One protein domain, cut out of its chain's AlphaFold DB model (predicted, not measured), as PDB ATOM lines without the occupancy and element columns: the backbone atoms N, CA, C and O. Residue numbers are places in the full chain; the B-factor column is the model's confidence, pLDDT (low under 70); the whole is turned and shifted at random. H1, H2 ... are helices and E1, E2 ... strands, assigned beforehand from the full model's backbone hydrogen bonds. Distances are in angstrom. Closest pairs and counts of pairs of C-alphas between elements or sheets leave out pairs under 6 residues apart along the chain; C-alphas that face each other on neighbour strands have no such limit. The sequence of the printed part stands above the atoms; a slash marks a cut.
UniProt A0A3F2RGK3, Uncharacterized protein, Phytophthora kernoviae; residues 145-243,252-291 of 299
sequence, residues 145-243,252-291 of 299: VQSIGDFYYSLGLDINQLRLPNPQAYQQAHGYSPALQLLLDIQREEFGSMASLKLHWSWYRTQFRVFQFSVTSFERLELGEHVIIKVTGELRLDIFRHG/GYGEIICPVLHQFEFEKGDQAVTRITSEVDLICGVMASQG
ATOM      1  N   VAL A 145     118.059 161.739 134.584       88.56
ATOM      2  CA  VAL A 145     118.530 163.117 134.385       88.56
ATOM      3  C   VAL A 145     118.439 163.516 132.915       88.56
ATOM      4  O   VAL A 145     117.898 164.578 132.603       88.56
ATOM      5  N   GLN A 146     118.900 162.652 132.010       88.06
ATOM      6  CA  GLN A 146     118.758 162.854 130.570       88.06
ATOM      7  C   GLN A 146     117.283 162.971 130.159       88.06
ATOM      8  O   GLN A 146     116.926 163.889 129.433       88.06
ATOM      9  N   SER A 147     116.398 162.123 130.686       89.00
ATOM     10  CA  SER A 147     114.964 162.138 130.363       89.00
ATOM     11  C   SER A 147     114.275 163.436 130.799       89.00
ATOM     12  O   SER A 147     113.398 163.944 130.087       89.00
ATOM     13  N   ILE A 148     114.689 163.993 131.944       91.56
ATOM     14  CA  ILE A 148     114.270 165.315 132.432       91.56
ATOM     15  C   ILE A 148     114.809 166.419 131.511       91.56
ATOM     16  O   ILE A 148     114.053 167.306 131.117       91.56
ATOM     17  N   GLY A 149     116.084 166.356 131.121       90.06
ATOM     18  CA  GLY A 149     116.680 167.293 130.164       90.06
ATOM     19  C   GLY A 149     115.951 167.295 128.816       90.06
ATOM     20  O   GLY A 149     115.539 168.348 128.330       90.06
ATOM     21  N   ASP A 150     115.699 166.108 128.266       88.00
ATOM     22  CA  ASP A 150     114.972 165.905 127.013       88.00
ATOM     23  C   ASP A 150     113.546 166.460 127.086       88.00
ATOM     24  O   ASP A 150     113.027 166.995 126.105       88.00
ATOM     25  N   PHE A 151     112.896 166.347 128.248       89.56
ATOM     26  CA  PHE A 151     111.581 166.937 128.472       89.56
ATOM     27  C   PHE A 151     111.618 168.458 128.306       89.56
ATOM     28  O   PHE A 151     110.870 168.986 127.483       89.56
ATOM     29  N   TYR A 152     112.507 169.162 129.006       89.50
ATOM     30  CA  TYR A 152     112.594 170.621 128.885       89.50
ATOM     31  C   TYR A 152     113.061 171.078 127.506       89.50
ATOM     32  O   TYR A 152     112.540 172.063 126.983       89.50
ATOM     33  N   TYR A 153     113.970 170.331 126.879       85.69
ATOM     34  CA  TYR A 153     114.344 170.570 125.491       85.69
ATOM     35  C   TYR A 153     113.120 170.478 124.570       85.69
ATOM     36  O   TYR A 153     112.866 171.390 123.786       85.69
ATOM     37  N   SER A 154     112.300 169.431 124.719       82.31
ATOM     38  CA  SER A 154     111.080 169.252 123.923       82.31
ATOM     39  C   SER A 154     110.009 170.317 124.189       82.31
ATOM     40  O   SER A 154     109.308 170.714 123.261       82.31
ATOM     41  N   LEU A 155     109.917 170.837 125.419       80.12
ATOM     42  CA  LEU A 155     109.027 171.951 125.756       80.12
ATOM     43  C   LEU A 155     109.425 173.257 125.063       80.12
ATOM     44  O   LEU A 155     108.555 174.090 124.821       80.12
ATOM     45  N   GLY A 156     110.707 173.435 124.737       72.94
ATOM     46  CA  GLY A 156     111.204 174.586 123.984       72.94
ATOM     47  C   GLY A 156     110.944 174.512 122.475       72.94
ATOM     48  O   GLY A 156     111.030 175.534 121.799       72.94
ATOM     49  N   LEU A 157     110.611 173.335 121.934       69.38
ATOM     50  CA  LEU A 157     110.334 173.154 120.503       69.38
ATOM     51  C   LEU A 157     108.955 173.705 120.122       69.38
ATOM     52  O   LEU A 157     108.062 173.790 120.956       69.38
ATOM     53  N   ASP A 158     108.752 174.080 118.860       60.28
ATOM     54  CA  ASP A 158     107.457 174.580 118.382       60.28
ATOM     55  C   ASP A 158     106.377 173.484 118.305       60.28
ATOM     56  O   ASP A 158     106.662 172.344 117.941       60.28
ATOM     57  N   ILE A 159     105.110 173.853 118.559       59.94
ATOM     58  CA  ILE A 159     103.940 172.937 118.553       59.94
ATOM     59  C   ILE A 159     103.856 172.136 117.249       59.94
ATOM     60  O   ILE A 159     103.528 170.954 117.263       59.94
ATOM     61  N   ASN A 160     104.207 172.764 116.124       55.25
ATOM     62  CA  ASN A 160     104.142 172.156 114.794       55.25
ATOM     63  C   ASN A 160     105.117 170.980 114.603       55.25
ATOM     64  O   ASN A 160     104.997 170.244 113.626       55.25
ATOM     65  N   GLN A 161     106.079 170.801 115.514       56.78
ATOM     66  CA  GLN A 161     107.053 169.708 115.489       56.78
ATOM     67  C   GLN A 161     106.679 168.561 116.446       56.78
ATOM     68  O   GLN A 161     107.257 167.478 116.359       56.78
ATOM     69  N   LEU A 162     105.694 168.755 117.330       59.38
ATOM     70  CA  LEU A 162     105.237 167.744 118.282       59.38
ATOM     71  C   LEU A 162     104.115 166.886 117.674       59.38
ATOM     72  O   LEU A 162     102.982 167.331 117.498       59.38
ATOM     73  N   ARG A 163     104.402 165.604 117.409       60.72
ATOM     74  CA  ARG A 163     103.342 164.601 117.207       60.72
ATOM     75  C   ARG A 163     102.681 164.300 118.552       60.72
ATOM     76  O   ARG A 163     103.223 163.541 119.350       60.72
ATOM     77  N   LEU A 164     101.509 164.885 118.784       62.81
ATOM     78  CA  LEU A 164     100.703 164.635 119.980       62.81
ATOM     79  C   LEU A 164     100.157 163.191 119.985       62.81
ATOM     80  O   LEU A 164      99.540 162.767 119.003       62.81
ATOM     81  N   PRO A 165     100.359 162.422 121.069       64.12
ATOM     82  CA  PRO A 165      99.753 161.098 121.237       64.12
ATOM     83  C   PRO A 165      98.218 161.155 121.328       64.12
ATOM     84  O   PRO A 165      97.667 162.125 121.837       64.12
ATOM     85  N   ASN A 166      97.516 160.110 120.865       66.12
ATOM     86  CA  ASN A 166      96.044 160.059 120.835       66.12
ATOM     87  C   ASN A 166      95.438 160.198 122.255       66.12
ATOM     88  O   ASN A 166      95.729 159.357 123.113       66.12
ATOM     89  N   PRO A 167      94.551 161.185 122.506       62.09
ATOM     90  CA  PRO A 167      93.980 161.426 123.834       62.09
ATOM     91  C   PRO A 167      93.103 160.268 124.338       62.09
ATOM     92  O   PRO A 167      93.053 160.020 125.541       62.09
ATOM     93  N   GLN A 168      92.467 159.504 123.440       63.06
ATOM     94  CA  GLN A 168      91.619 158.364 123.814       63.06
ATOM     95  C   GLN A 168      92.428 157.223 124.439       63.06
ATOM     96  O   GLN A 168      91.994 156.626 125.421       63.06
ATOM     97  N   ALA A 169      93.621 156.947 123.904       65.94
ATOM     98  CA  ALA A 169      94.501 155.906 124.430       65.94
ATOM     99  C   ALA A 169      94.987 156.247 125.848       65.94
ATOM    100  O   ALA A 169      95.078 155.375 126.710       65.94
ATOM    101  N   TYR A 170      95.245 157.528 126.117       62.53
ATOM    102  CA  TYR A 170      95.669 157.973 127.439       62.53
ATOM    103  C   TYR A 170      94.531 157.979 128.456       62.53
ATOM    104  O   TYR A 170      94.709 157.506 129.574       62.53
ATOM    105  N   GLN A 171      93.345 158.454 128.069       62.50
ATOM    106  CA  GLN A 171      92.177 158.431 128.949       62.50
ATOM    107  C   GLN A 171      91.807 156.997 129.351       62.50
ATOM    108  O   GLN A 171      91.414 156.761 130.490       62.50
ATOM    109  N   GLN A 172      91.992 156.026 128.454       64.56
ATOM    110  CA  GLN A 172      91.835 154.605 128.772       64.56
ATOM    111  C   GLN A 172      92.900 154.089 129.753       64.56
ATOM    112  O   GLN A 172      92.586 153.255 130.597       64.56
ATOM    113  N   ALA A 173      94.139 154.584 129.670       62.09
ATOM    114  CA  ALA A 173      95.238 154.158 130.537       62.09
ATOM    115  C   ALA A 173      95.244 154.843 131.920       62.09
ATOM    116  O   ALA A 173      95.685 154.241 132.895       62.09
ATOM    117  N   HIS A 174      94.758 156.087 132.011       58.03
ATOM    118  CA  HIS A 174      94.900 156.927 133.206       58.03
ATOM    119  C   HIS A 174      93.574 157.452 133.779       58.03
ATOM    120  O   HIS A 174      93.565 157.964 134.894       58.03
ATOM    121  N   GLY A 175      92.446 157.288 133.081       53.09
ATOM    122  CA  GLY A 175      91.101 157.560 133.607       53.09
ATOM    123  C   GLY A 175      90.637 159.023 133.574       53.09
ATOM    124  O   GLY A 175      89.503 159.294 133.958       53.09
ATOM    125  N   TYR A 176      91.457 159.962 133.094       56.34
ATOM    126  CA  TYR A 176      91.118 161.390 132.996       56.34
ATOM    127  C   TYR A 176      91.522 161.992 131.643       56.34
ATOM    128  O   TYR A 176      92.400 161.479 130.946       56.34
ATOM    129  N   SER A 177      90.843 163.079 131.255       53.19
ATOM    130  CA  SER A 177      91.248 163.902 130.112       53.19
ATOM    131  C   SER A 177      92.462 164.744 130.520       53.19
ATOM    132  O   SER A 177      92.390 165.401 131.554       53.19
ATOM    133  N   PRO A 178      93.556 164.768 129.738       55.91
ATOM    134  CA  PRO A 178      94.754 165.554 130.053       55.91
ATOM    135  C   PRO A 178      94.572 167.067 129.834       55.91
ATOM    136  O   PRO A 178      95.518 167.830 129.997       55.91
ATOM    137  N   ALA A 179      93.385 167.509 129.417       55.12
ATOM    138  CA  ALA A 179      93.074 168.916 129.227       55.12
ATOM    139  C   ALA A 179      92.472 169.513 130.508       55.12
ATOM    140  O   ALA A 179      91.484 168.975 131.008       55.12
ATOM    141  N   LEU A 180      93.003 170.655 130.972       57.25
ATOM    142  CA  LEU A 180      92.314 171.501 131.955       57.25
ATOM    143  C   LEU A 180      90.882 171.779 131.473       57.25
ATOM    144  O   LEU A 180      90.686 172.188 130.325       57.25
ATOM    145  N   GLN A 181      89.888 171.552 132.331       54.72
ATOM    146  CA  GLN A 181      88.496 171.925 132.073       54.72
ATOM    147  C   GLN A 181      88.249 173.388 132.464       54.72
ATOM    148  O   GLN A 181      87.432 174.068 131.839       54.72
ATOM    149  N   LEU A 182      88.982 173.889 133.460       57.22
ATOM    150  CA  LEU A 182      88.962 175.260 133.948       57.22
ATOM    151  C   LEU A 182      90.388 175.760 134.203       57.22
ATOM    152  O   LEU A 182      91.267 175.028 134.634       57.22
ATOM    153  N   LEU A 183      90.608 177.060 134.020       56.03
ATOM    154  CA  LEU A 183      91.900 177.703 134.295       56.03
ATOM    155  C   LEU A 183      92.248 177.770 135.801       56.03
ATOM    156  O   LEU A 183      93.337 178.187 136.171       56.03
ATOM    157  N   LEU A 184      91.298 177.398 136.661       57.69
ATOM    158  CA  LEU A 184      91.460 177.251 138.110       57.69
ATOM    159  C   LEU A 184      91.542 175.778 138.534       57.69
ATOM    160  O   LEU A 184      91.520 175.496 139.732       57.69
ATOM    161  N   ASP A 185      91.587 174.847 137.575       61.34
ATOM    162  CA  ASP A 185      91.810 173.439 137.880       61.34
ATOM    163  C   ASP A 185      93.181 173.230 138.530       61.34
ATOM    164  O   ASP A 185      94.010 174.138 138.629       61.34
ATOM    165  N   ILE A 186      93.360 172.008 139.031       59.06
ATOM    166  CA  ILE A 186      94.455 171.548 139.878       59.06
ATOM    167  C   ILE A 186      95.793 172.179 139.459       59.06
ATOM    168  O   ILE A 186      96.406 171.808 138.466       59.06
ATOM    169  N   GLN A 187      96.268 173.118 140.279       75.88
ATOM    170  CA  GLN A 187      97.555 173.789 140.085       75.88
ATOM    171  C   GLN A 187      98.740 172.865 140.336       75.88
ATOM    172  O   GLN A 187      99.850 173.208 139.957       75.88
ATOM    173  N   ARG A 188      98.520 171.721 140.991       86.50
ATOM    174  CA  ARG A 188      99.555 170.779 141.405       86.50
ATOM    175  C   ARG A 188      99.158 169.346 141.076       86.50
ATOM    176  O   ARG A 188      98.303 168.773 141.747       86.50
ATOM    177  N   GLU A 189      99.840 168.742 140.116       87.06
ATOM    178  CA  GLU A 189      99.605 167.364 139.690       87.06
ATOM    179  C   GLU A 189     100.770 166.441 140.051       87.06
ATOM    180  O   GLU A 189     101.930 166.855 140.092       87.06
ATOM    181  N   GLU A 190     100.454 165.170 140.307       90.00
ATOM    182  CA  GLU A 190     101.441 164.121 140.557       90.00
ATOM    183  C   GLU A 190     101.423 163.086 139.426       90.00
ATOM    184  O   GLU A 190     100.369 162.577 139.046       90.00
ATOM    185  N   PHE A 191     102.602 162.739 138.905       87.31
ATOM    186  CA  PHE A 191     102.773 161.752 137.842       87.31
ATOM    187  C   PHE A 191     103.692 160.618 138.294       87.31
ATOM    188  O   PHE A 191     104.708 160.839 138.952       87.31
ATOM    189  N   GLY A 192     103.359 159.396 137.879       84.88
ATOM    190  CA  GLY A 192     104.184 158.207 138.117       84.88
ATOM    191  C   GLY A 192     105.205 157.913 137.015       84.88
ATOM    192  O   GLY A 192     105.877 156.891 137.079       84.88
ATOM    193  N   SER A 193     105.287 158.737 135.959       86.00
ATOM    194  CA  SER A 193     106.251 158.533 134.870       86.00
ATOM    195  C   SER A 193     106.529 159.805 134.064       86.00
ATOM    196  O   SER A 193     105.662 160.672 133.920       86.00
ATOM    197  N   MET A 194     107.715 159.870 133.447       86.94
ATOM    198  CA  MET A 194     108.077 160.946 132.511       86.94
ATOM    199  C   MET A 194     107.183 160.981 131.267       86.94
ATOM    200  O   MET A 194     106.951 162.053 130.714       86.94
ATOM    201  N   ALA A 195     106.670 159.830 130.821       82.81
ATOM    202  CA  ALA A 195     105.767 159.758 129.674       82.81
ATOM    203  C   ALA A 195     104.429 160.455 129.968       82.81
ATOM    204  O   ALA A 195     103.943 161.226 129.140       82.81
ATOM    205  N   SER A 196     103.879 160.240 131.166       81.38
ATOM    206  CA  SER A 196     102.652 160.896 131.626       81.38
ATOM    207  C   SER A 196     102.827 162.414 131.732       81.38
ATOM    208  O   SER A 196     101.996 163.152 131.209       81.38
ATOM    209  N   LEU A 197     103.943 162.882 132.311       86.94
ATOM    210  CA  LEU A 197     104.262 164.314 132.382       86.94
ATOM    211  C   LEU A 197     104.393 164.936 130.983       86.94
ATOM    212  O   LEU A 197     103.760 165.952 130.697       86.94
ATOM    213  N   LYS A 198     105.198 164.315 130.105       85.19
ATOM    214  CA  LYS A 198     105.413 164.768 128.719       85.19
ATOM    215  C   LYS A 198     104.088 164.933 127.991       85.19
ATOM    216  O   LYS A 198     103.868 165.952 127.338       85.19
ATOM    217  N   LEU A 199     103.200 163.949 128.117       79.31
ATOM    218  CA  LEU A 199     101.901 164.010 127.475       79.31
ATOM    219  C   LEU A 199     101.027 165.124 128.051       79.31
ATOM    220  O   LEU A 199     100.494 165.911 127.272       79.31
ATOM    221  N   HIS A 200     100.893 165.193 129.380       81.88
ATOM    222  CA  HIS A 200     100.095 166.223 130.046       81.88
ATOM    223  C   HIS A 200     100.524 167.618 129.584       81.88
ATOM    224  O   HIS A 200      99.713 168.375 129.060       81.88
ATOM    225  N   TRP A 201     101.819 167.924 129.668       85.50
ATOM    226  CA  TRP A 201     102.346 169.229 129.278       85.50
ATOM    227  C   TRP A 201     102.226 169.513 127.777       85.50
ATOM    228  O   TRP A 201     102.006 170.658 127.381       85.50
ATOM    229  N   SER A 202     102.318 168.482 126.932       80.56
ATOM    230  CA  SER A 202     102.082 168.639 125.492       80.56
ATOM    231  C   SER A 202     100.634 169.041 125.211       80.56
ATOM    232  O   SER A 202     100.401 169.925 124.391       80.56
ATOM    233  N   TRP A 203      99.660 168.450 125.913       77.31
ATOM    234  CA  TRP A 203      98.255 168.861 125.813       77.31
ATOM    235  C   TRP A 203      98.010 170.230 126.413       77.31
ATOM    236  O   TRP A 203      97.362 171.058 125.776       77.31
ATOM    237  N   TYR A 204      98.557 170.485 127.596       79.56
ATOM    238  CA  TYR A 204      98.452 171.770 128.265       79.56
ATOM    239  C   TYR A 204      98.902 172.910 127.344       79.56
ATOM    240  O   TYR A 204      98.175 173.883 127.152       79.56
ATOM    241  N   ARG A 205     100.017 172.718 126.631       79.88
ATOM    242  CA  ARG A 205     100.503 173.645 125.610       79.88
ATOM    243  C   ARG A 205      99.504 173.931 124.486       79.88
ATOM    244  O   ARG A 205      99.424 175.071 124.042       79.88
ATOM    245  N   THR A 206      98.742 172.939 124.016       75.38
ATOM    246  CA  THR A 206      97.775 173.140 122.913       75.38
ATOM    247  C   THR A 206      96.640 174.105 123.251       75.38
ATOM    248  O   THR A 206      95.984 174.612 122.344       75.38
ATOM    249  N   GLN A 207      96.409 174.379 124.537       74.88
ATOM    250  CA  GLN A 207      95.334 175.261 124.990       74.88
ATOM    251  C   GLN A 207      95.675 176.750 124.881       74.88
ATOM    252  O   GLN A 207      94.776 177.588 124.959       74.88
ATOM    253  N   PHE A 208      96.951 177.094 124.689       76.75
ATOM    254  CA  PHE A 208      97.414 178.477 124.685       76.75
ATOM    255  C   PHE A 208      98.082 178.824 123.361       76.75
ATOM    256  O   PHE A 208      98.856 178.053 122.797       76.75
ATOM    257  N   ARG A 209      97.811 180.037 122.871       73.88
ATOM    258  CA  ARG A 209      98.467 180.571 121.671       73.88
ATOM    259  C   ARG A 209      99.946 180.862 121.921       73.88
ATOM    260  O   ARG A 209     100.779 180.624 121.055       73.88
ATOM    261  N   VAL A 210     100.244 181.401 123.100       80.12
ATOM    262  CA  VAL A 210     101.604 181.598 123.602       80.12
ATOM    263  C   VAL A 210     101.811 180.585 124.710       80.12
ATOM    264  O   VAL A 210     101.000 180.514 125.628       80.12
ATOM    265  N   PHE A 211     102.882 179.810 124.606       84.81
ATOM    266  CA  PHE A 211     103.308 178.872 125.631       84.81
ATOM    267  C   PHE A 211     104.829 178.809 125.600       84.81
ATOM    268  O   PHE A 211     105.415 178.195 124.706       84.81
ATOM    269  N   GLN A 212     105.468 179.504 126.533       88.44
ATOM    270  CA  GLN A 212     106.922 179.559 126.630       88.44
ATOM    271  C   GLN A 212     107.326 179.262 128.061       88.44
ATOM    272  O   GLN A 212     107.029 180.028 128.975       88.44
ATOM    273  N   PHE A 213     108.006 178.141 128.240       89.31
ATOM    274  CA  PHE A 213     108.555 177.749 129.520       89.31
ATOM    275  C   PHE A 213     110.038 178.118 129.578       89.31
ATOM    276  O   PHE A 213     110.795 177.778 128.672       89.31
ATOM    277  N   SER A 214     110.447 178.804 130.643       90.19
ATOM    278  CA  SER A 214     111.839 179.175 130.903       90.19
ATOM    279  C   SER A 214     112.274 178.617 132.249       90.19
ATOM    280  O   SER A 214     111.643 178.896 133.265       90.19
ATOM    281  N   VAL A 215     113.358 177.841 132.273       92.00
ATOM    282  CA  VAL A 215     113.955 177.357 133.526       92.00
ATOM    283  C   VAL A 215     114.679 178.515 134.210       92.00
ATOM    284  O   VAL A 215     115.527 179.158 133.592       92.00
ATOM    285  N   THR A 216     114.378 178.758 135.484       92.56
ATOM    286  CA  THR A 216     115.032 179.786 136.308       92.56
ATOM    287  C   THR A 216     116.034 179.179 137.283       92.56
ATOM    288  O   THR A 216     117.116 179.734 137.462       92.56
ATOM    289  N   SER A 217     115.728 178.021 137.876       94.31
ATOM    290  CA  SER A 217     116.685 177.279 138.698       94.31
ATOM    291  C   SER A 217     116.577 175.768 138.524       94.31
ATOM    292  O   SER A 217     115.533 175.221 138.163       94.31
ATOM    293  N   PHE A 218     117.687 175.098 138.816       93.19
ATOM    294  CA  PHE A 218     117.801 173.650 138.850       93.19
ATOM    295  C   PHE A 218     118.596 173.257 140.092       93.19
ATOM    296  O   PHE A 218     119.727 173.708 140.281       93.19
ATOM    297  N   GLU A 219     118.020 172.401 140.925       95.19
ATOM    298  CA  GLU A 219     118.643 171.889 142.138       95.19
ATOM    299  C   GLU A 219     118.598 170.366 142.141       95.19
ATOM    300  O   GLU A 219     117.567 169.755 141.859       95.19
ATOM    301  N   ARG A 220     119.717 169.744 142.513       94.00
ATOM    302  CA  ARG A 220     119.809 168.302 142.738       94.00
ATOM    303  C   ARG A 220     120.152 168.057 144.200       94.00
ATOM    304  O   ARG A 220     121.178 168.521 144.687       94.00
ATOM    305  N   LEU A 221     119.293 167.312 144.880       94.06
ATOM    306  CA  LEU A 221     119.420 166.933 146.279       94.06
ATOM    307  C   LEU A 221     119.563 165.414 146.357       94.06
ATOM    308  O   LEU A 221     118.744 164.682 145.808       94.06
ATOM    309  N   GLU A 222     120.593 164.939 147.050       92.50
ATOM    310  CA  GLU A 222     120.821 163.511 147.285       92.50
ATOM    311  C   GLU A 222     120.642 163.216 148.779       92.50
ATOM    312  O   GLU A 222     121.323 163.787 149.632       92.50
ATOM    313  N   LEU A 223     119.687 162.345 149.099       87.69
ATOM    314  CA  LEU A 223     119.292 161.939 150.447       87.69
ATOM    315  C   LEU A 223     119.465 160.421 150.568       87.69
ATOM    316  O   LEU A 223     118.524 159.644 150.401       87.69
ATOM    317  N   GLY A 224     120.701 159.990 150.834       88.69
ATOM    318  CA  GLY A 224     121.064 158.571 150.813       88.69
ATOM    319  C   GLY A 224     120.934 158.004 149.400       88.69
ATOM    320  O   GLY A 224     121.575 158.503 148.478       88.69
ATOM    321  N   GLU A 225     120.078 156.996 149.230       89.38
ATOM    322  CA  GLU A 225     119.767 156.418 147.916       89.38
ATOM    323  C   GLU A 225     118.670 157.182 147.166       89.38
ATOM    324  O   GLU A 225     118.371 156.836 146.035       89.38
ATOM    325  N   HIS A 226     118.058 158.216 147.746       90.75
ATOM    326  CA  HIS A 226     117.021 158.989 147.062       90.75
ATOM    327  C   HIS A 226     117.626 160.227 146.407       90.75
ATOM    328  O   HIS A 226     118.335 161.003 147.047       90.75
ATOM    329  N   VAL A 227     117.303 160.444 145.140       93.25
ATOM    330  CA  VAL A 227     117.663 161.637 144.381       93.25
ATOM    331  C   VAL A 227     116.398 162.441 144.123       93.25
ATOM    332  O   VAL A 227     115.400 161.923 143.624       93.25
ATOM    333  N   ILE A 228     116.454 163.727 144.458       95.50
ATOM    334  CA  ILE A 228     115.403 164.695 144.172       95.50
ATOM    335  C   ILE A 228     115.990 165.761 143.258       95.50
ATOM    336  O   ILE A 228     116.978 166.410 143.601       95.50
ATOM    337  N   ILE A 229     115.371 165.967 142.104       95.69
ATOM    338  CA  ILE A 229     115.665 167.089 141.219       95.69
ATOM    339  C   ILE A 229     114.505 168.068 141.310       95.69
ATOM    340  O   ILE A 229     113.360 167.703 141.056       95.69
ATOM    341  N   LYS A 230     114.798 169.315 141.668       96.81
ATOM    342  CA  LYS A 230     113.837 170.413 141.647       96.81
ATOM    343  C   LYS A 230     114.181 171.350 140.511       96.81
ATOM    344  O   LYS A 230     115.326 171.766 140.366       96.81
ATOM    345  N   VAL A 231     113.179 171.695 139.723       96.19
ATOM    346  CA  VAL A 231     113.301 172.667 138.648       96.19
ATOM    347  C   VAL A 231     112.270 173.741 138.890       96.19
ATOM    348  O   VAL A 231     111.076 173.450 138.963       96.19
ATOM    349  N   THR A 232     112.735 174.974 139.023       95.56
ATOM    350  CA  THR A 232     111.850 176.133 139.047       95.56
ATOM    351  C   THR A 232     111.921 176.843 137.710       95.56
ATOM    352  O   THR A 232     112.936 176.796 137.005       95.56
ATOM    353  N   GLY A 233     110.813 177.453 137.324       93.69
ATOM    354  CA  GLY A 233     110.727 178.156 136.062       93.69
ATOM    355  C   GLY A 233     109.587 179.149 136.023       93.69
ATOM    356  O   GLY A 233     108.801 179.285 136.959       93.69
ATOM    357  N   GLU A 234     109.508 179.822 134.890       93.19
ATOM    358  CA  GLU A 234     108.437 180.734 134.541       93.19
ATOM    359  C   GLU A 234     107.749 180.218 133.284       93.19
ATOM    360  O   GLU A 234     108.389 179.936 132.266       93.19
ATOM    361  N   LEU A 235     106.428 180.101 133.354       90.88
ATOM    362  CA  LEU A 235     105.588 179.785 132.218       90.88
ATOM    363  C   LEU A 235     104.882 181.050 131.752       90.88
ATOM    364  O   LEU A 235     104.002 181.576 132.431       90.88
ATOM    365  N   ARG A 236     105.246 181.518 130.563       89.12
ATOM    366  CA  ARG A 236     104.515 182.566 129.863       89.12
ATOM    367  C   ARG A 236     103.404 181.943 129.037       89.12
ATOM    368  O   ARG A 236     103.669 181.118 128.158       89.12
ATOM    369  N   LEU A 237     102.177 182.372 129.299       85.69
ATOM    370  CA  LEU A 237     100.983 181.841 128.659       85.69
ATOM    371  C   LEU A 237      99.982 182.949 128.315       85.69
ATOM    372  O   LEU A 237      99.840 183.918 129.055       85.69
ATOM    373  N   ASP A 238      99.300 182.824 127.178       79.19
ATOM    374  CA  ASP A 238      98.289 183.791 126.720       79.19
ATOM    375  C   ASP A 238      96.880 183.223 126.897       79.19
ATOM    376  O   ASP A 238      96.483 182.289 126.194       79.19
ATOM    377  N   ILE A 239      96.121 183.798 127.835       69.00
ATOM    378  CA  ILE A 239      94.747 183.376 128.125       69.00
ATOM    379  C   ILE A 239      93.786 184.170 127.247       69.00
ATOM    380  O   ILE A 239      93.342 185.279 127.583       69.00
ATOM    381  N   PHE A 240      93.407 183.562 126.128       58.38
ATOM    382  CA  PHE A 240      92.387 184.116 125.254       58.38
ATOM    383  C   PHE A 240      90.986 183.861 125.829       58.38
ATOM    384  O   PHE A 240      90.548 182.721 125.968       58.38
ATOM    385  N   ARG A 241      90.239 184.929 126.140       53.84
ATOM    386  CA  ARG A 241      88.812 184.812 126.474       53.84
ATOM    387  C   ARG A 241      88.025 184.724 125.172       53.84
ATOM    388  O   ARG A 241      87.951 185.697 124.422       53.84
ATOM    389  N   HIS A 242      87.387 183.585 124.921       42.88
ATOM    390  CA  HIS A 242      86.416 183.475 123.838       42.88
ATOM    391  C   HIS A 242      85.114 184.179 124.262       42.88
ATOM    392  O   HIS A 242      84.210 183.576 124.830       42.88
ATOM    393  N   GLY A 243      85.053 185.498 124.071       44.78
ATOM    394  CA  GLY A 243      83.846 186.301 124.264       44.78
ATOM    395  C   GLY A 243      83.368 186.861 122.929       44.78
ATOM    396  O   GLY A 243      84.177 187.396 122.174       44.78
ATOM    397  N   GLY A 252      90.817 189.893 126.877       57.16
ATOM    398  CA  GLY A 252      91.622 188.766 127.361       57.16
ATOM    399  C   GLY A 252      92.539 189.229 128.492       57.16
ATOM    400  O   GLY A 252      92.745 190.433 128.633       57.16
ATOM    401  N   TYR A 253      93.070 188.300 129.295       60.28
ATOM    402  CA  TYR A 253      94.075 188.647 130.317       60.28
ATOM    403  C   TYR A 253      95.427 189.030 129.690       60.28
ATOM    404  O   TYR A 253      96.270 189.609 130.364       60.28
ATOM    405  N   GLY A 254      95.601 188.754 128.391       68.19
ATOM    406  CA  GLY A 254      96.868 188.923 127.696       68.19
ATOM    407  C   GLY A 254      97.865 187.840 128.095       68.19
ATOM    408  O   GLY A 254      97.500 186.826 128.695       68.19
ATOM    409  N   GLU A 255      99.128 188.070 127.750       82.00
ATOM    410  CA  GLU A 255     100.232 187.237 128.216       82.00
ATOM    411  C   GLU A 255     100.409 187.423 129.725       82.00
ATOM    412  O   GLU A 255     100.635 188.537 130.202       82.00
ATOM    413  N   ILE A 256     100.316 186.326 130.470       84.94
ATOM    414  CA  ILE A 256     100.641 186.265 131.892       84.94
ATOM    415  C   ILE A 256     101.883 185.400 132.099       84.94
ATOM    416  O   ILE A 256     102.221 184.564 131.257       84.94
ATOM    417  N   ILE A 257     102.564 185.609 133.223       89.25
ATOM    418  CA  ILE A 257     103.752 184.846 133.611       89.25
ATOM    419  C   ILE A 257     103.445 184.147 134.929       89.25
ATOM    420  O   ILE A 257     103.153 184.805 135.924       89.25
ATOM    421  N   CYS A 258     103.501 182.821 134.924       89.31
ATOM    422  CA  CYS A 258     103.175 181.976 136.064       89.31
ATOM    423  C   CYS A 258     104.438 181.287 136.589       89.31
ATOM    424  O   CYS A 258     105.150 180.663 135.797       89.31
ATOM    425  N   PRO A 259     104.717 181.349 137.899       92.75
ATOM    426  CA  PRO A 259     105.733 180.509 138.517       92.75
ATOM    427  C   PRO A 259     105.404 179.023 138.339       92.75
ATOM    428  O   PRO A 259     104.244 178.619 138.434       92.75
ATOM    429  N   VAL A 260     106.434 178.214 138.105       93.06
ATOM    430  CA  VAL A 260     106.326 176.758 137.976       93.06
ATOM    431  C   VAL A 260     107.361 176.074 138.855       93.06
ATOM    432  O   VAL A 260     108.524 176.482 138.894       93.06
ATOM    433  N   LEU A 261     106.946 174.991 139.509       95.12
ATOM    434  CA  LEU A 261     107.814 174.098 140.266       95.12
ATOM    435  C   LEU A 261     107.594 172.658 139.806       95.12
ATOM    436  O   LEU A 261     106.514 172.101 139.974       95.12
ATOM    437  N   HIS A 262     108.643 172.029 139.284       95.81
ATOM    438  CA  HIS A 262     108.676 170.587 139.073       95.81
ATOM    439  C   HIS A 262     109.612 169.928 140.077       95.81
ATOM    440  O   HIS A 262     110.732 170.387 140.298       95.81
ATOM    441  N   GLN A 263     109.170 168.814 140.647       96.81
ATOM    442  CA  GLN A 263     109.974 167.961 141.508       96.81
ATOM    443  C   GLN A 263     109.979 166.547 140.940       96.81
ATOM    444  O   GLN A 263     108.922 165.964 140.728       96.81
ATOM    445  N   PHE A 264     111.165 165.998 140.714       95.94
ATOM    446  CA  PHE A 264     111.385 164.646 140.216       95.94
ATOM    447  C   PHE A 264     112.100 163.841 141.291       95.94
ATOM    448  O   PHE A 264     113.120 164.283 141.815       95.94
ATOM    449  N   GLU A 265     111.586 162.664 141.604       94.94
ATOM    450  CA  GLU A 265     112.123 161.778 142.630       94.94
ATOM    451  C   GLU A 265     112.434 160.418 142.019       94.94
ATOM    452  O   GLU A 265     111.635 159.882 141.249       94.94
ATOM    453  N   PHE A 266     113.602 159.874 142.339       92.69
ATOM    454  CA  PHE A 266     114.039 158.546 141.917       92.69
ATOM    455  C   PHE A 266     115.099 158.001 142.864       92.69
ATOM    456  O   PHE A 266     115.725 158.762 143.603       92.69
ATOM    457  N   GLU A 267     115.307 156.690 142.854       89.88
ATOM    458  CA  GLU A 267     116.393 156.077 143.613       89.88
ATOM    459  C   GLU A 267     117.692 156.047 142.796       89.88
ATOM    460  O   GLU A 267     117.711 156.038 141.564       89.88
ATOM    461  N   LYS A 268     118.829 156.057 143.480       80.50
ATOM    462  CA  LYS A 268     120.143 155.986 142.863       80.50
ATOM    463  C   LYS A 268     120.329 154.595 142.262       80.50
ATOM    464  O   LYS A 268     120.266 153.587 142.952       80.50
ATOM    465  N   GLY A 269     120.578 154.551 140.958       75.19
ATOM    466  CA  GLY A 269     120.654 153.295 140.210       75.19
ATOM    467  C   GLY A 269     119.315 152.838 139.632       75.19
ATOM    468  O   GLY A 269     119.325 151.966 138.761       75.19
ATOM    469  N   ASP A 270     118.200 153.468 140.018       78.31
ATOM    470  CA  ASP A 270     116.975 153.363 139.239       78.31
ATOM    471  C   ASP A 270     117.156 154.100 137.917       78.31
ATOM    472  O   ASP A 270     117.734 155.184 137.818       78.31
ATOM    473  N   GLN A 271     116.632 153.477 136.875       77.50
ATOM    474  CA  GLN A 271     116.687 153.995 135.518       77.50
ATOM    475  C   GLN A 271     115.394 154.756 135.142       77.50
ATOM    476  O   GLN A 271     115.230 155.194 134.007       77.50
ATOM    477  N   ALA A 272     114.481 154.963 136.102       80.50
ATOM    478  CA  ALA A 272     113.215 155.662 135.898       80.50
ATOM    479  C   ALA A 272     112.861 156.590 137.069       80.50
ATOM    480  O   ALA A 272     113.206 156.334 138.220       80.50
ATOM    481  N   VAL A 273     112.118 157.657 136.762       86.50
ATOM    482  CA  VAL A 273     111.548 158.562 137.769       86.50
ATOM    483  C   VAL A 273     110.377 157.878 138.474       86.50
ATOM    484  O   VAL A 273     109.460 157.409 137.801       86.50
ATOM    485  N   THR A 274     110.402 157.815 139.808       87.62
ATOM    486  CA  THR A 274     109.395 157.117 140.624       87.62
ATOM    487  C   THR A 274     108.214 158.010 140.984       87.62
ATOM    488  O   THR A 274     107.080 157.534 141.050       87.62
ATOM    489  N   ARG A 275     108.458 159.309 141.186       92.06
ATOM    490  CA  ARG A 275     107.411 160.301 141.435       92.06
ATOM    491  C   ARG A 275     107.783 161.648 140.841       92.06
ATOM    492  O   ARG A 275     108.914 162.106 140.964       92.06
ATOM    493  N   ILE A 276     106.806 162.292 140.221       94.31
ATOM    494  CA  ILE A 276     106.923 163.642 139.685       94.31
ATOM    495  C   ILE A 276     105.807 164.480 140.288       94.31
ATOM    496  O   ILE A 276     104.661 164.045 140.299       94.31
ATOM    497  N   THR A 277     106.119 165.686 140.734       94.75
ATOM    498  CA  THR A 277     105.131 166.708 141.081       94.75
ATOM    499  C   THR A 277     105.323 167.894 140.150       94.75
ATOM    500  O   THR A 277     106.449 168.350 139.975       94.75
ATOM    501  N   SER A 278     104.242 168.376 139.546       92.81
ATOM    502  CA  SER A 278     104.223 169.531 138.653       92.81
ATOM    503  C   SER A 278     103.271 170.570 139.210       92.81
ATOM    504  O   SER A 278     102.084 170.288 139.332       92.81
ATOM    505  N   GLU A 279     103.771 171.757 139.518       92.06
ATOM    506  CA  GLU A 279     102.985 172.854 140.064       92.06
ATOM    507  C   GLU A 279     103.079 174.096 139.175       92.06
ATOM    508  O   GLU A 279     104.180 174.501 138.808       92.06
ATOM    509  N   VAL A 280     101.937 174.695 138.830       89.81
ATOM    510  CA  VAL A 280     101.817 175.919 138.027       89.81
ATOM    511  C   VAL A 280     100.932 176.916 138.775       89.81
ATOM    512  O   VAL A 280      99.721 176.724 138.901       89.81
ATOM    513  N   ASP A 281     101.519 178.016 139.244       87.50
ATOM    514  CA  ASP A 281     100.792 179.040 139.996       87.50
ATOM    515  C   ASP A 281     100.125 180.057 139.058       87.50
ATOM    516  O   ASP A 281     100.619 181.155 138.763       87.50
ATOM    517  N   LEU A 282      98.955 179.657 138.561       82.00
ATOM    518  CA  LEU A 282      98.111 180.486 137.702       82.00
ATOM    519  C   LEU A 282      97.552 181.710 138.438       82.00
ATOM    520  O   LEU A 282      97.365 182.757 137.816       82.00
ATOM    521  N   ILE A 283      97.310 181.614 139.751       80.25
ATOM    522  CA  ILE A 283      96.749 182.720 140.540       80.25
ATOM    523  C   ILE A 283      97.767 183.850 140.632       80.25
ATOM    524  O   ILE A 283      97.424 184.990 140.317       80.25
ATOM    525  N   CYS A 284      99.017 183.549 140.993       82.06
ATOM    526  CA  CYS A 284     100.072 184.557 141.029       82.06
ATOM    527  C   CYS A 284     100.272 185.210 139.662       82.06
ATOM    528  O   CYS A 284     100.370 186.436 139.593       82.06
ATOM    529  N   GLY A 285     100.252 184.436 138.572       80.44
ATOM    530  CA  GLY A 285     100.393 185.009 137.232       80.44
ATOM    531  C   GLY A 285      99.246 185.940 136.829       80.44
ATOM    532  O   GLY A 285      99.483 187.005 136.257       80.44
ATOM    533  N   VAL A 286      98.002 185.593 137.173       78.50
ATOM    534  CA  VAL A 286      96.833 186.453 136.924       78.50
ATOM    535  C   VAL A 286      96.843 187.693 137.826       78.50
ATOM    536  O   VAL A 286      96.526 188.787 137.369       78.50
ATOM    537  N   MET A 287      97.217 187.564 139.098       78.69
ATOM    538  CA  MET A 287      97.304 188.710 140.012       78.69
ATOM    539  C   MET A 287      98.404 189.689 139.589       78.69
ATOM    540  O   MET A 287      98.186 190.900 139.610       78.69
ATOM    541  N   ALA A 288      99.554 189.180 139.137       78.00
ATOM    542  CA  ALA A 288     100.644 190.002 138.622       78.00
ATOM    543  C   ALA A 288     100.243 190.781 137.356       78.00
ATOM    544  O   ALA A 288     100.639 191.935 137.195       78.00
ATOM    545  N   SER A 289      99.415 190.198 136.479       71.94
ATOM    546  CA  SER A 289      98.932 190.885 135.272       71.94
ATOM    547  C   SER A 289      97.818 191.905 135.546       71.94
ATOM    548  O   SER A 289      97.669 192.873 134.802       71.94
ATOM    549  N   GLN A 290      97.073 191.756 136.649       65.56
ATOM    550  CA  GLN A 290      96.014 192.680 137.082       65.56
ATOM    551  C   GLN A 290      96.515 193.919 137.843       65.56
ATOM    552  O   GLN A 290      95.703 194.724 138.306       65.56
ATOM    553  N   GLY A 291      97.832 194.128 137.922       51.03
ATOM    554  CA  GLY A 291      98.469 195.236 138.638       51.03
ATOM    555  C   GLY A 291      98.079 196.659 138.205       51.03
ATOM    556  O   GLY A 291      98.621 197.603 138.767       51.03
TER     557      GLY A 291
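AT A GLANCE: This is residues 145 to 243 and 252 to 291 of the 299 residues of an uncharacterized protein of Phytophthora kernoviae (UniProt A0A3F2RGK3). A long, twisted sheet of five strands has H1 and H3 side by side over one face and the short H4 over the other, while H2 lies off the sheet, near H3. The printed part has 139 residues, with named elements in the order H1 H2 E1 H3 E2 E3 E4 E5 H4; the antiparallel sheet runs E1 E5 E4 E3 E2, and the class is mixed. It is compact, with a radius of gyration of the C-alphas of 15.5 A and spans of 52 by 37 by 26 A.

HOW THE PARTS SIT: H1, residues 145 to 156, touches H3, residues 194 to 206, the same way at a shallow tilt of 9 degrees; their closest C-alphas, Phe 151 and Lys 198, are 6.5 A apart. H3 is over E5, residues 275 to 280, at a height over the sheet of 7.9 A. E5 is antiparallel to E1, residues 188 to 191 (N 189 to O 278, 2.8 A), and to E4, residues 254 to 267 (N 277 to O 263, 2.8 A). E3, residues 226 to 239, has N 233 at 2.9 A from O 260 of E4, and forms a hairpin with E2, residues 211 to 223, with N 219 at 2.8 A from O 230. H4, residues 282 to 289, is on the opposite face, over E4; the closest C-alphas, Cys 258 and Gly 285, are 4.3 A apart. In the four helices, every O i to N i+4 pair is within hydrogen-bond range.

IN THESE COORDINATES: H1 begins at C-alpha 145 (118.530, 163.117, 134.385). H2 is residues 167 to 174. H3 measures 18.6 A, E2 34.0 A, E3 38.1 A and E4 41.4 A. H4 ends at C-alpha 289 (98.932, 190.885, 135.272).

THE WHOLE: Residues 244 to 251 are not printed, a gap of 8.7 A between C-alphas 243 and 252. The link from H2 to E1 is long. Residues 157 to 186 are among those under pLDDT 70.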